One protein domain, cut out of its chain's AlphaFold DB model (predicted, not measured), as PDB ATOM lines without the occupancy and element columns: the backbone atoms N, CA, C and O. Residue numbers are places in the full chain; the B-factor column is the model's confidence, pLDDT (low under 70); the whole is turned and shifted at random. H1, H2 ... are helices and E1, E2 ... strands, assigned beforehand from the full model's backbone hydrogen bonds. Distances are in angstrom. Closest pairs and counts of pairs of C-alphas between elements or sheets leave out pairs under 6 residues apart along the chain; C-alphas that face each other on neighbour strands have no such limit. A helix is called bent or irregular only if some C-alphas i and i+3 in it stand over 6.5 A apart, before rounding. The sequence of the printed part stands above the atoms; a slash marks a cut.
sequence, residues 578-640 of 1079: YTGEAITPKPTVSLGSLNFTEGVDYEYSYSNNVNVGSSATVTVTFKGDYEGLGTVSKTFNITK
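This is residues 578 to 640 of the 1079 residues of an uncharacterized protein of Fibrobacter sp. UWR4 (UniProt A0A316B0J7). A narrow, strongly twisted sheet of three long antiparallel strands, in the order E2 - E3 - E4, runs lengthwise through a rod-shaped domain, with the short helix H1 at one end where the chain passes from E3 to E4. Before the sheet, the unnamed stretch of residues 578 to 587 runs lengthwise too and leads into the short strand E1, and residues 590 to 595, at its tip, stick out free. The printed part has 63 residues, with one named helix and four named strands in the order E1 E2 E3 H1 E4, and is mostly strand. It is only just loose, close to compact, with a radius of gyration of the C-alphas of 13.0 A and spans of 39 by 19 by 16 A.

Start with the longest strand, E3, residues 613 to 622: find C-alpha 613 at (131.338, -33.621, 69.635) and follow it for 26.8 A to C-alpha 622 at (155.298, -44.057, 75.506). Before it comes E2, residues 602 to 607, 17.3 A long. After it come H1, residues 624 to 629, 10.3 A, and E4, residues 631 to 639, 26.2 A, which ends at C-alpha 639 at (127.835, -39.150, 68.110). E1, residues 588 to 591, is 10.4 A long.

Look first at the inner strand E3. The edge strand E2 forms a hairpin with it, antiparallel at 157 degrees; N 605 and O 619 are 2.9 A apart, within hydrogen-bond range. The other edge strand, E4, is antiparallel to E3 at 152 degrees, with N 620 and O 632 at 2.8 A. H1 is on the sheet but only grazes it, with its residues 624 to 629; its closest C-alphas to E3 are those of Leu 629 and Phe 622, 6.2 A apart. H1 is irregular: C-alphas 625 and 628 are 7.6 A apart, and 0 of its 2 O i to N i+4 pairs are within hydrogen-bond range, against 2 of 3 O i to N i+3 pairs. E1 pairs with no named strand; its residues 590 to 591 pair antiparallel with residues 594 to 595. E1 is apart from E2, E4 and H1, and only just apart from E3, the closest C-alphas being 8.3 A apart.

The two C-alphas farthest apart are those of Asp 625 and Lys 640, at 40.0 A, while those of Tyr 578 and Lys 640, the first and last printed, are 5.5 A apart. The printed part has no cut. The link from E1 to E2 is short, with 10 residues; the other links are tight. The mean pLDDT of the printed part is 88.1, and you will find values under 70 at residues 593 to 594 and 625.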
ATOM      1  N   TYR A 578     127.340 -41.750  72.315       92.12
ATOM      2  CA  TYR A 578     127.096 -41.301  73.685       92.12
ATOM      3  C   TYR A 578     126.457 -42.391  74.561       92.12
ATOM      4  O   TYR A 578     125.461 -42.999  74.168       92.12
ATOM      5  N   THR A 579     127.007 -42.596  75.763       89.12
ATOM      6  CA  THR A 579     126.555 -43.621  76.724       89.12
ATOM      7  C   THR A 579     126.073 -43.060  78.065       89.12
ATOM      8  O   THR A 579     125.620 -43.829  78.907       89.12
ATOM      9  N   GLY A 580     126.175 -41.747  78.295       85.62
ATOM     10  CA  GLY A 580     125.883 -41.122  79.594       85.62
ATOM     11  C   GLY A 580     127.096 -40.955  80.521       85.62
ATOM     12  O   GLY A 580     127.039 -40.142  81.440       85.62
ATOM     13  N   GLU A 581     128.205 -41.651  80.255       87.12
ATOM     14  CA  GLU A 581     129.437 -41.622  81.061       87.12
ATOM     15  C   GLU A 581     130.690 -41.356  80.201       87.12
ATOM     16  O   GLU A 581     130.604 -41.121  78.996       87.12
ATOM     17  N   ALA A 582     131.877 -41.356  80.820       90.19
ATOM     18  CA  ALA A 582     133.146 -41.179  80.115       90.19
ATOM     19  C   ALA A 582     133.470 -42.383  79.210       90.19
ATOM     20  O   ALA A 582     133.611 -43.512  79.674       90.19
ATOM     21  N   ILE A 583     133.650 -42.121  77.915       91.38
ATOM     22  CA  ILE A 583     133.918 -43.117  76.877       91.38
ATOM     23  C   ILE A 583     135.433 -43.309  76.719       91.38
ATOM     24  O   ILE A 583     136.175 -42.347  76.521       91.38
ATOM     25  N   THR A 584     135.906 -44.553  76.832       92.06
ATOM     26  CA  THR A 584     137.343 -44.894  76.876       92.06
ATOM     27  C   THR A 584     137.728 -45.949  75.822       92.06
ATOM     28  O   THR A 584     138.134 -47.059  76.167       92.06
ATOM     29  N   PRO A 585     137.582 -45.641  74.517       91.19
ATOM     30  CA  PRO A 585     137.837 -46.594  73.443       91.19
ATOM     31  C   PRO A 585     139.331 -46.875  73.322       91.19
ATOM     32  O   PRO A 585     140.117 -45.977  73.021       91.19
ATOM     33  N   LYS A 586     139.722 -48.134  73.532       88.38
ATOM     34  CA  LYS A 586     141.126 -48.541  73.490       88.38
ATOM     35  C   LYS A 586     141.762 -48.154  72.145       88.38
ATOM     36  O   LYS A 586     141.306 -48.646  71.112       88.38
ATOM     37  N   PRO A 587     142.829 -47.338  72.140       91.00
ATOM     38  CA  PRO A 587     143.508 -47.006  70.904       91.00
ATOM     39  C   PRO A 587     144.364 -48.166  70.394       91.00
ATOM     40  O   PRO A 587     144.980 -48.897  71.178       91.00
ATOM     41  N   THR A 588     144.487 -48.261  69.073       88.88
ATOM     42  CA  THR A 588     145.494 -49.098  68.417       88.88
ATOM     43  C   THR A 588     146.758 -48.279  68.191       88.88
ATOM     44  O   THR A 588     146.706 -47.226  67.549       88.88
ATOM     45  N   VAL A 589     147.887 -48.755  68.721       89.38
ATOM     46  CA  VAL A 589     149.190 -48.088  68.623       89.38
ATOM     47  C   VAL A 589     150.196 -49.066  68.028       89.38
ATOM     48  O   VAL A 589     150.420 -50.146  68.578       89.38
ATOM     49  N   SER A 590     150.825 -48.679  66.924       85.19
ATOM     50  CA  SER A 590     151.831 -49.495  66.238       85.19
ATOM     51  C   SER A 590     152.918 -48.630  65.604       85.19
ATOM     52  O   SER A 590     152.668 -47.481  65.251       85.19
ATOM     53  N   LEU A 591     154.117 -49.166  65.406       77.69
ATOM     54  CA  LEU A 591     155.185 -48.524  64.631       77.69
ATOM     55  C   LEU A 591     155.748 -49.554  63.649       77.69
ATOM     56  O   LEU A 591     156.393 -50.509  64.066       77.69
ATOM     57  N   GLY A 592     155.472 -49.384  62.353       70.06
ATOM     58  CA  GLY A 592     155.809 -50.405  61.358       70.06
ATOM     59  C   GLY A 592     155.055 -51.711  61.631       70.06
ATOM     60  O   GLY A 592     153.824 -51.710  61.693       70.06
ATOM     61  N   SER A 593     155.791 -52.808  61.809       64.69
ATOM     62  CA  SER A 593     155.262 -54.121  62.212       64.69
ATOM     63  C   SER A 593     155.110 -54.287  63.736       64.69
ATOM     64  O   SER A 593     154.450 -55.230  64.183       64.69
ATOM     65  N   LEU A 594     155.666 -53.373  64.546       67.25
ATOM     66  CA  LEU A 594     155.568 -53.425  66.006       67.25
ATOM     67  C   LEU A 594     154.167 -53.067  66.475       67.25
ATOM     68  O   LEU A 594     153.710 -51.941  66.274       67.25
ATOM     69  N   ASN A 595     153.537 -53.981  67.203       82.31
ATOM     70  CA  ASN A 595     152.369 -53.665  68.013       82.31
ATOM     71  C   ASN A 595     152.820 -53.367  69.439       82.31
ATOM     72  O   ASN A 595     153.469 -54.202  70.069       82.31
ATOM     73  N   PHE A 596     152.464 -52.190  69.945       84.56
ATOM     74  CA  PHE A 596     152.800 -51.822  71.312       84.56
ATOM     75  C   PHE A 596     151.828 -52.466  72.301       84.56
ATOM     76  O   PHE A 596     150.625 -52.581  72.052       84.56
ATOM     77  N   THR A 597     152.351 -52.857  73.457       87.38
ATOM     78  CA  THR A 597     151.586 -53.454  74.550       87.38
ATOM     79  C   THR A 597     151.257 -52.402  75.604       87.38
ATOM     80  O   THR A 597     152.140 -51.782  76.197       87.38
ATOM     81  N   GLU A 598     149.967 -52.222  75.873       89.38
ATOM     82  CA  GLU A 598     149.458 -51.338  76.926       89.38
ATOM     83  C   GLU A 598     150.023 -51.707  78.310       89.38
ATOM     84  O   GLU A 598     150.093 -52.878  78.680       89.38
ATOM     85  N   GLY A 599     150.419 -50.696  79.087       85.75
ATOM     86  CA  GLY A 599     150.983 -50.834  80.433       85.75
ATOM     87  C   GLY A 599     152.462 -51.230  80.461       85.75
ATOM     88  O   GLY A 599     153.122 -51.019  81.482       85.75
ATOM     89  N   VAL A 600     152.990 -51.749  79.349       86.25
ATOM     90  CA  VAL A 600     154.407 -52.101  79.175       86.25
ATOM     91  C   VAL A 600     155.110 -51.026  78.353       86.25
ATOM     92  O   VAL A 600     155.984 -50.331  78.868       86.25
ATOM     93  N   ASP A 601     154.673 -50.844  77.107       87.50
ATOM     94  CA  ASP A 601     155.329 -49.973  76.132       87.50
ATOM     95  C   ASP A 601     154.723 -48.562  76.111       87.50
ATOM     96  O   ASP A 601     155.393 -47.592  75.756       87.50
ATOM     97  N   TYR A 602     153.449 -48.431  76.497       91.62
ATOM     98  CA  TYR A 602     152.738 -47.156  76.553       91.62
ATOM     99  C   TYR A 602     151.578 -47.166  77.556       91.62
ATOM    100  O   TYR A 602     151.049 -48.214  77.927       91.62
ATOM    101  N   GLU A 603     151.145 -45.976  77.954       92.88
ATOM    102  CA  GLU A 603     149.880 -45.713  78.647       92.88
ATOM    103  C   GLU A 603     149.065 -44.689  77.854       92.88
ATOM    104  O   GLU A 603     149.607 -43.978  77.006       92.88
ATOM    105  N   TYR A 604     147.760 -44.593  78.105       94.12
ATOM    106  CA  TYR A 604     146.916 -43.591  77.459       94.12
ATOM    107  C   TYR A 604     145.905 -42.961  78.413       94.12
ATOM    108  O   TYR A 604     145.536 -43.520  79.443       94.12
ATOM    109  N   SER A 605     145.470 -41.757  78.057       92.88
ATOM    110  CA  SER A 605     144.513 -40.946  78.807       92.88
ATOM    111  C   SER A 605     143.541 -40.252  77.858       92.88
ATOM    112  O   SER A 605     143.812 -40.136  76.663       92.88
ATOM    113  N   TYR A 606     142.413 -39.783  78.390       94.56
ATOM    114  CA  TYR A 606     141.357 -39.156  77.600       94.56
ATOM    115  C   TYR A 606     141.021 -37.756  78.107       94.56
ATOM    116  O   TYR A 606     141.166 -37.449  79.290       94.56
ATOM    117  N   SER A 607     140.523 -36.916  77.204       92.88
ATOM    118  CA  SER A 607     139.907 -35.627  77.526       92.88
ATOM    119  C   SER A 607     138.716 -35.356  76.605       92.88
ATOM    120  O   SER A 607     138.656 -35.892  75.499       92.88
ATOM    121  N   ASN A 608     137.756 -34.542  77.062       92.88
ATOM    122  CA  ASN A 608     136.509 -34.224  76.344       92.88
ATOM    123  C   ASN A 608     135.705 -35.463  75.891       92.88
ATOM    124  O   ASN A 608     135.011 -35.416  74.884       92.88
ATOM    125  N   ASN A 609     135.796 -36.573  76.624       93.75
ATOM    126  CA  ASN A 609     135.321 -37.893  76.202       93.75
ATOM    127  C   ASN A 609     133.964 -38.298  76.807       93.75
ATOM    128  O   ASN A 609     133.706 -39.481  76.992       93.75
ATOM    129  N   VAL A 610     133.120 -37.329  77.165       91.81
ATOM    130  CA  VAL A 610     131.796 -37.587  77.769       91.81
ATOM    131  C   VAL A 610     130.677 -37.162  76.826       91.81
ATOM    132  O   VAL A 610     129.778 -37.942  76.550       91.81
ATOM    133  N   ASN A 611     130.721 -35.923  76.333       90.50
ATOM    134  CA  ASN A 611     129.641 -35.332  75.543       90.50
ATOM    135  C   ASN A 611     129.860 -35.521  74.037       90.50
ATOM    136  O   ASN A 611     130.989 -35.690  73.581       90.50
ATOM    137  N   VAL A 612     128.773 -35.431  73.270       90.38
ATOM    138  CA  VAL A 612     128.776 -35.447  71.803       90.38
ATOM    139  C   VAL A 612     129.618 -34.296  71.257       90.38
ATOM    140  O   VAL A 612     129.526 -33.157  71.717       90.38
ATOM    141  N   GLY A 613     130.437 -34.588  70.252       91.00
ATOM    142  CA  GLY A 613     131.338 -33.621  69.635       91.00
ATOM    143  C   GLY A 613     132.540 -34.280  68.964       91.00
ATOM    144  O   GLY A 613     132.737 -35.487  69.051       91.00
ATOM    145  N   SER A 614     133.360 -33.471  68.295       90.94
ATOM    146  CA  SER A 614     134.553 -33.910  67.551       90.94
ATOM    147  C   SER A 614     135.878 -33.622  68.272       90.94
ATOM    148  O   SER A 614     136.949 -33.704  67.675       90.94
ATOM    149  N   SER A 615     135.820 -33.227  69.549       91.12
ATOM    150  CA  SER A 615     136.982 -32.808  70.345       91.12
ATOM    151  C   SER A 615     137.438 -33.836  71.385       91.12
ATOM    152  O   SER A 615     138.406 -33.567  72.109       91.12
ATOM    153  N   ALA A 616     136.772 -34.995  71.476       93.44
ATOM    154  CA  ALA A 616     137.197 -36.084  72.349       93.44
ATOM    155  C   ALA A 616     138.584 -36.552  71.910       93.44
ATOM    156  O   ALA A 616     138.800 -36.864  70.744       93.44
ATOM    157  N   THR A 617     139.547 -36.528  72.826       92.81
ATOM    158  CA  THR A 617     140.960 -36.752  72.507       92.81
ATOM    159  C   THR A 617     141.500 -37.886  73.352       92.81
ATOM    160  O   THR A 617     141.353 -37.863  74.575       92.81
ATOM    161  N   VAL A 618     142.170 -38.836  72.707       94.56
ATOM    162  CA  VAL A 618     143.016 -39.836  73.359       94.56
ATOM    163  C   VAL A 618     144.480 -39.425  73.207       94.56
ATOM    164  O   VAL A 618     144.922 -39.038  72.122       94.56
ATOM    165  N   THR A 619     145.224 -39.476  74.307       93.19
ATOM    166  CA  THR A 619     146.653 -39.148  74.380       93.19
ATOM    167  C   THR A 619     147.416 -40.378  74.828       93.19
ATOM    168  O   THR A 619     147.166 -40.878  75.923       93.19
ATOM    169  N   VAL A 620     148.348 -40.835  73.999       93.44
ATOM    170  CA  VAL A 620     149.271 -41.940  74.267       93.44
ATOM    171  C   VAL A 620     150.612 -41.381  74.733       93.44
ATOM    172  O   VAL A 620     151.172 -40.484  74.100       93.44
ATOM    173  N   THR A 621     151.134 -41.951  75.814       92.69
ATOM    174  CA  THR A 621     152.449 -41.661  76.389       92.69
ATOM    175  C   THR A 621     153.288 -42.932  76.350       92.69
ATOM    176  O   THR A 621     152.943 -43.917  77.006       92.69
ATOM    177  N   PHE A 622     154.383 -42.918  75.593       90.75
ATOM    178  CA  PHE A 622     155.298 -44.057  75.506       90.75
ATOM    179  C   PHE A 622     156.181 -44.163  76.756       90.75
ATOM    180  O   PHE A 622     156.503 -43.157  77.389       90.75
ATOM    181  N   LYS A 623     156.549 -45.390  77.135       86.06
ATOM    182  CA  LYS A 623     157.259 -45.718  78.381       86.06
ATOM    183  C   LYS A 623     158.434 -46.665  78.121       86.06
ATOM    184  O   LYS A 623     158.538 -47.279  77.061       86.06
ATOM    185  N   GLY A 624     159.308 -46.800  79.121       83.19
ATOM    186  CA  GLY A 624     160.439 -47.728  79.081       83.19
ATOM    187  C   GLY A 624     161.390 -47.402  77.934       83.19
ATOM    188  O   GLY A 624     161.726 -46.241  77.712       83.19
ATOM    189  N   ASP A 625     161.766 -48.419  77.164       69.44
ATOM    190  CA  ASP A 625     162.703 -48.263  76.047       69.44
ATOM    191  C   ASP A 625     162.148 -47.402  74.887       69.44
ATOM    192  O   ASP A 625     162.883 -47.058  73.962       69.44
ATOM    193  N   TYR A 626     160.865 -47.016  74.944       79.69
ATOM    194  CA  TYR A 626     160.186 -46.171  73.960       79.69
ATOM    195  C   TYR A 626     159.900 -44.743  74.457       79.69
ATOM    196  O   TYR A 626     159.296 -43.959  73.726       79.69
ATOM    197  N   GLU A 627     160.336 -44.359  75.664       81.19
ATOM    198  CA  GLU A 627     160.059 -43.034  76.260       81.19
ATOM    199  C   GLU A 627     160.514 -41.862  75.361       81.19
ATOM    200  O   GLU A 627     159.877 -40.807  75.328       81.19
ATOM    201  N   GLY A 628     161.557 -42.068  74.547       76.88
ATOM    202  CA  GLY A 628     162.045 -41.092  73.564       76.88
ATOM    203  C   GLY A 628     161.040 -40.705  72.466       76.88
ATOM    204  O   GLY A 628     161.209 -39.658  71.836       76.88
ATOM    205  N   LEU A 629     159.980 -41.495  72.245       81.38
ATOM    206  CA  LEU A 629     158.878 -41.158  71.330       81.38
ATOM    207  C   LEU A 629     157.942 -40.077  71.901       81.38
ATOM    208  O   LEU A 629     157.182 -39.463  71.151       81.38
ATOM    209  N   GLY A 630     158.003 -39.812  73.208       87.06
ATOM    210  CA  GLY A 630     157.225 -38.769  73.867       87.06
ATOM    211  C   GLY A 630     155.723 -39.067  73.922       87.06
ATOM    212  O   GLY A 630     155.300 -40.150  74.330       87.06
ATOM    213  N   THR A 631     154.908 -38.071  73.562       89.69
ATOM    214  CA  THR A 631     153.438 -38.149  73.616       89.69
ATOM    215  C   THR A 631     152.815 -37.840  72.260       89.69
ATOM    216  O   THR A 631     153.260 -36.929  71.558       89.69
ATOM    217  N   VAL A 632     151.766 -38.584  71.903       89.88
ATOM    218  CA  VAL A 632     150.970 -38.373  70.684       89.88
ATOM    219  C   VAL A 632     149.480 -38.353  71.023       89.88
ATOM    220  O   VAL A 632     149.032 -39.076  71.911       89.88
ATOM    221  N   SER A 633     148.699 -37.532  70.318       90.38
ATOM    222  CA  SER A 633     147.259 -37.369  70.564       90.38
ATOM    223  C   SER A 633     146.450 -37.401  69.267       90.38
ATOM    224  O   SER A 633     146.938 -36.986  68.215       90.38
ATOM    225  N   LYS A 634     145.199 -37.872  69.346       92.00
ATOM    226  CA  LYS A 634     144.259 -37.989  68.220       92.00
ATOM    227  C   LYS A 634     142.842 -37.797  68.724       92.00
ATOM    228  O   LYS A 634     142.498 -38.216  69.830       92.00
ATOM    229  N   THR A 635     142.045 -37.135  67.900       93.69
ATOM    230  CA  THR A 635     140.635 -36.878  68.165       93.69
ATOM    231  C   THR A 635     139.760 -37.977  67.573       93.69
ATOM    232  O   THR A 635     140.037 -38.429  66.463       93.69
ATOM    233  N   PHE A 636     138.687 -38.336  68.271       93.50
ATOM    234  CA  PHE A 636     137.585 -39.156  67.763       93.50
ATOM    235  C   PHE A 636     136.255 -38.428  67.983       93.50
ATOM    236  O   PHE A 636     136.147 -37.547  68.842       93.50
ATOM    237  N   ASN A 637     135.243 -38.769  67.191       93.69
ATOM    238  CA  ASN A 637     133.910 -38.203  67.343       93.69
ATOM    239  C   ASN A 637     133.098 -39.011  68.357       93.69
ATOM    240  O   ASN A 637     133.114 -40.240  68.343       93.69
ATOM    241  N   ILE A 638     132.324 -38.317  69.189       93.81
ATOM    242  CA  ILE A 638     131.212 -38.902  69.941       93.81
ATOM    243  C   ILE A 638     129.925 -38.434  69.263       93.81
ATOM    244  O   ILE A 638     129.675 -37.234  69.161       93.81
ATOM    245  N   THR A 639     129.126 -39.377  68.776       92.69
ATOM    246  CA  THR A 639     127.835 -39.150  68.110       92.69
ATOM    247  C   THR A 639     126.667 -39.352  69.079       92.69
ATOM    248  O   THR A 639     126.837 -39.950  70.145       92.69
ATOM    249  N   LYS A 640     125.480 -38.827  68.742       90.75
ATOM    250  CA  LYS A 640     124.299 -38.920  69.612       90.75
ATOM    251  C   LYS A 640     123.907 -40.376  69.880       90.75
ATOM    252  O   LYS A 640     123.843 -41.192  68.964       90.75
TER     253      LYS A 640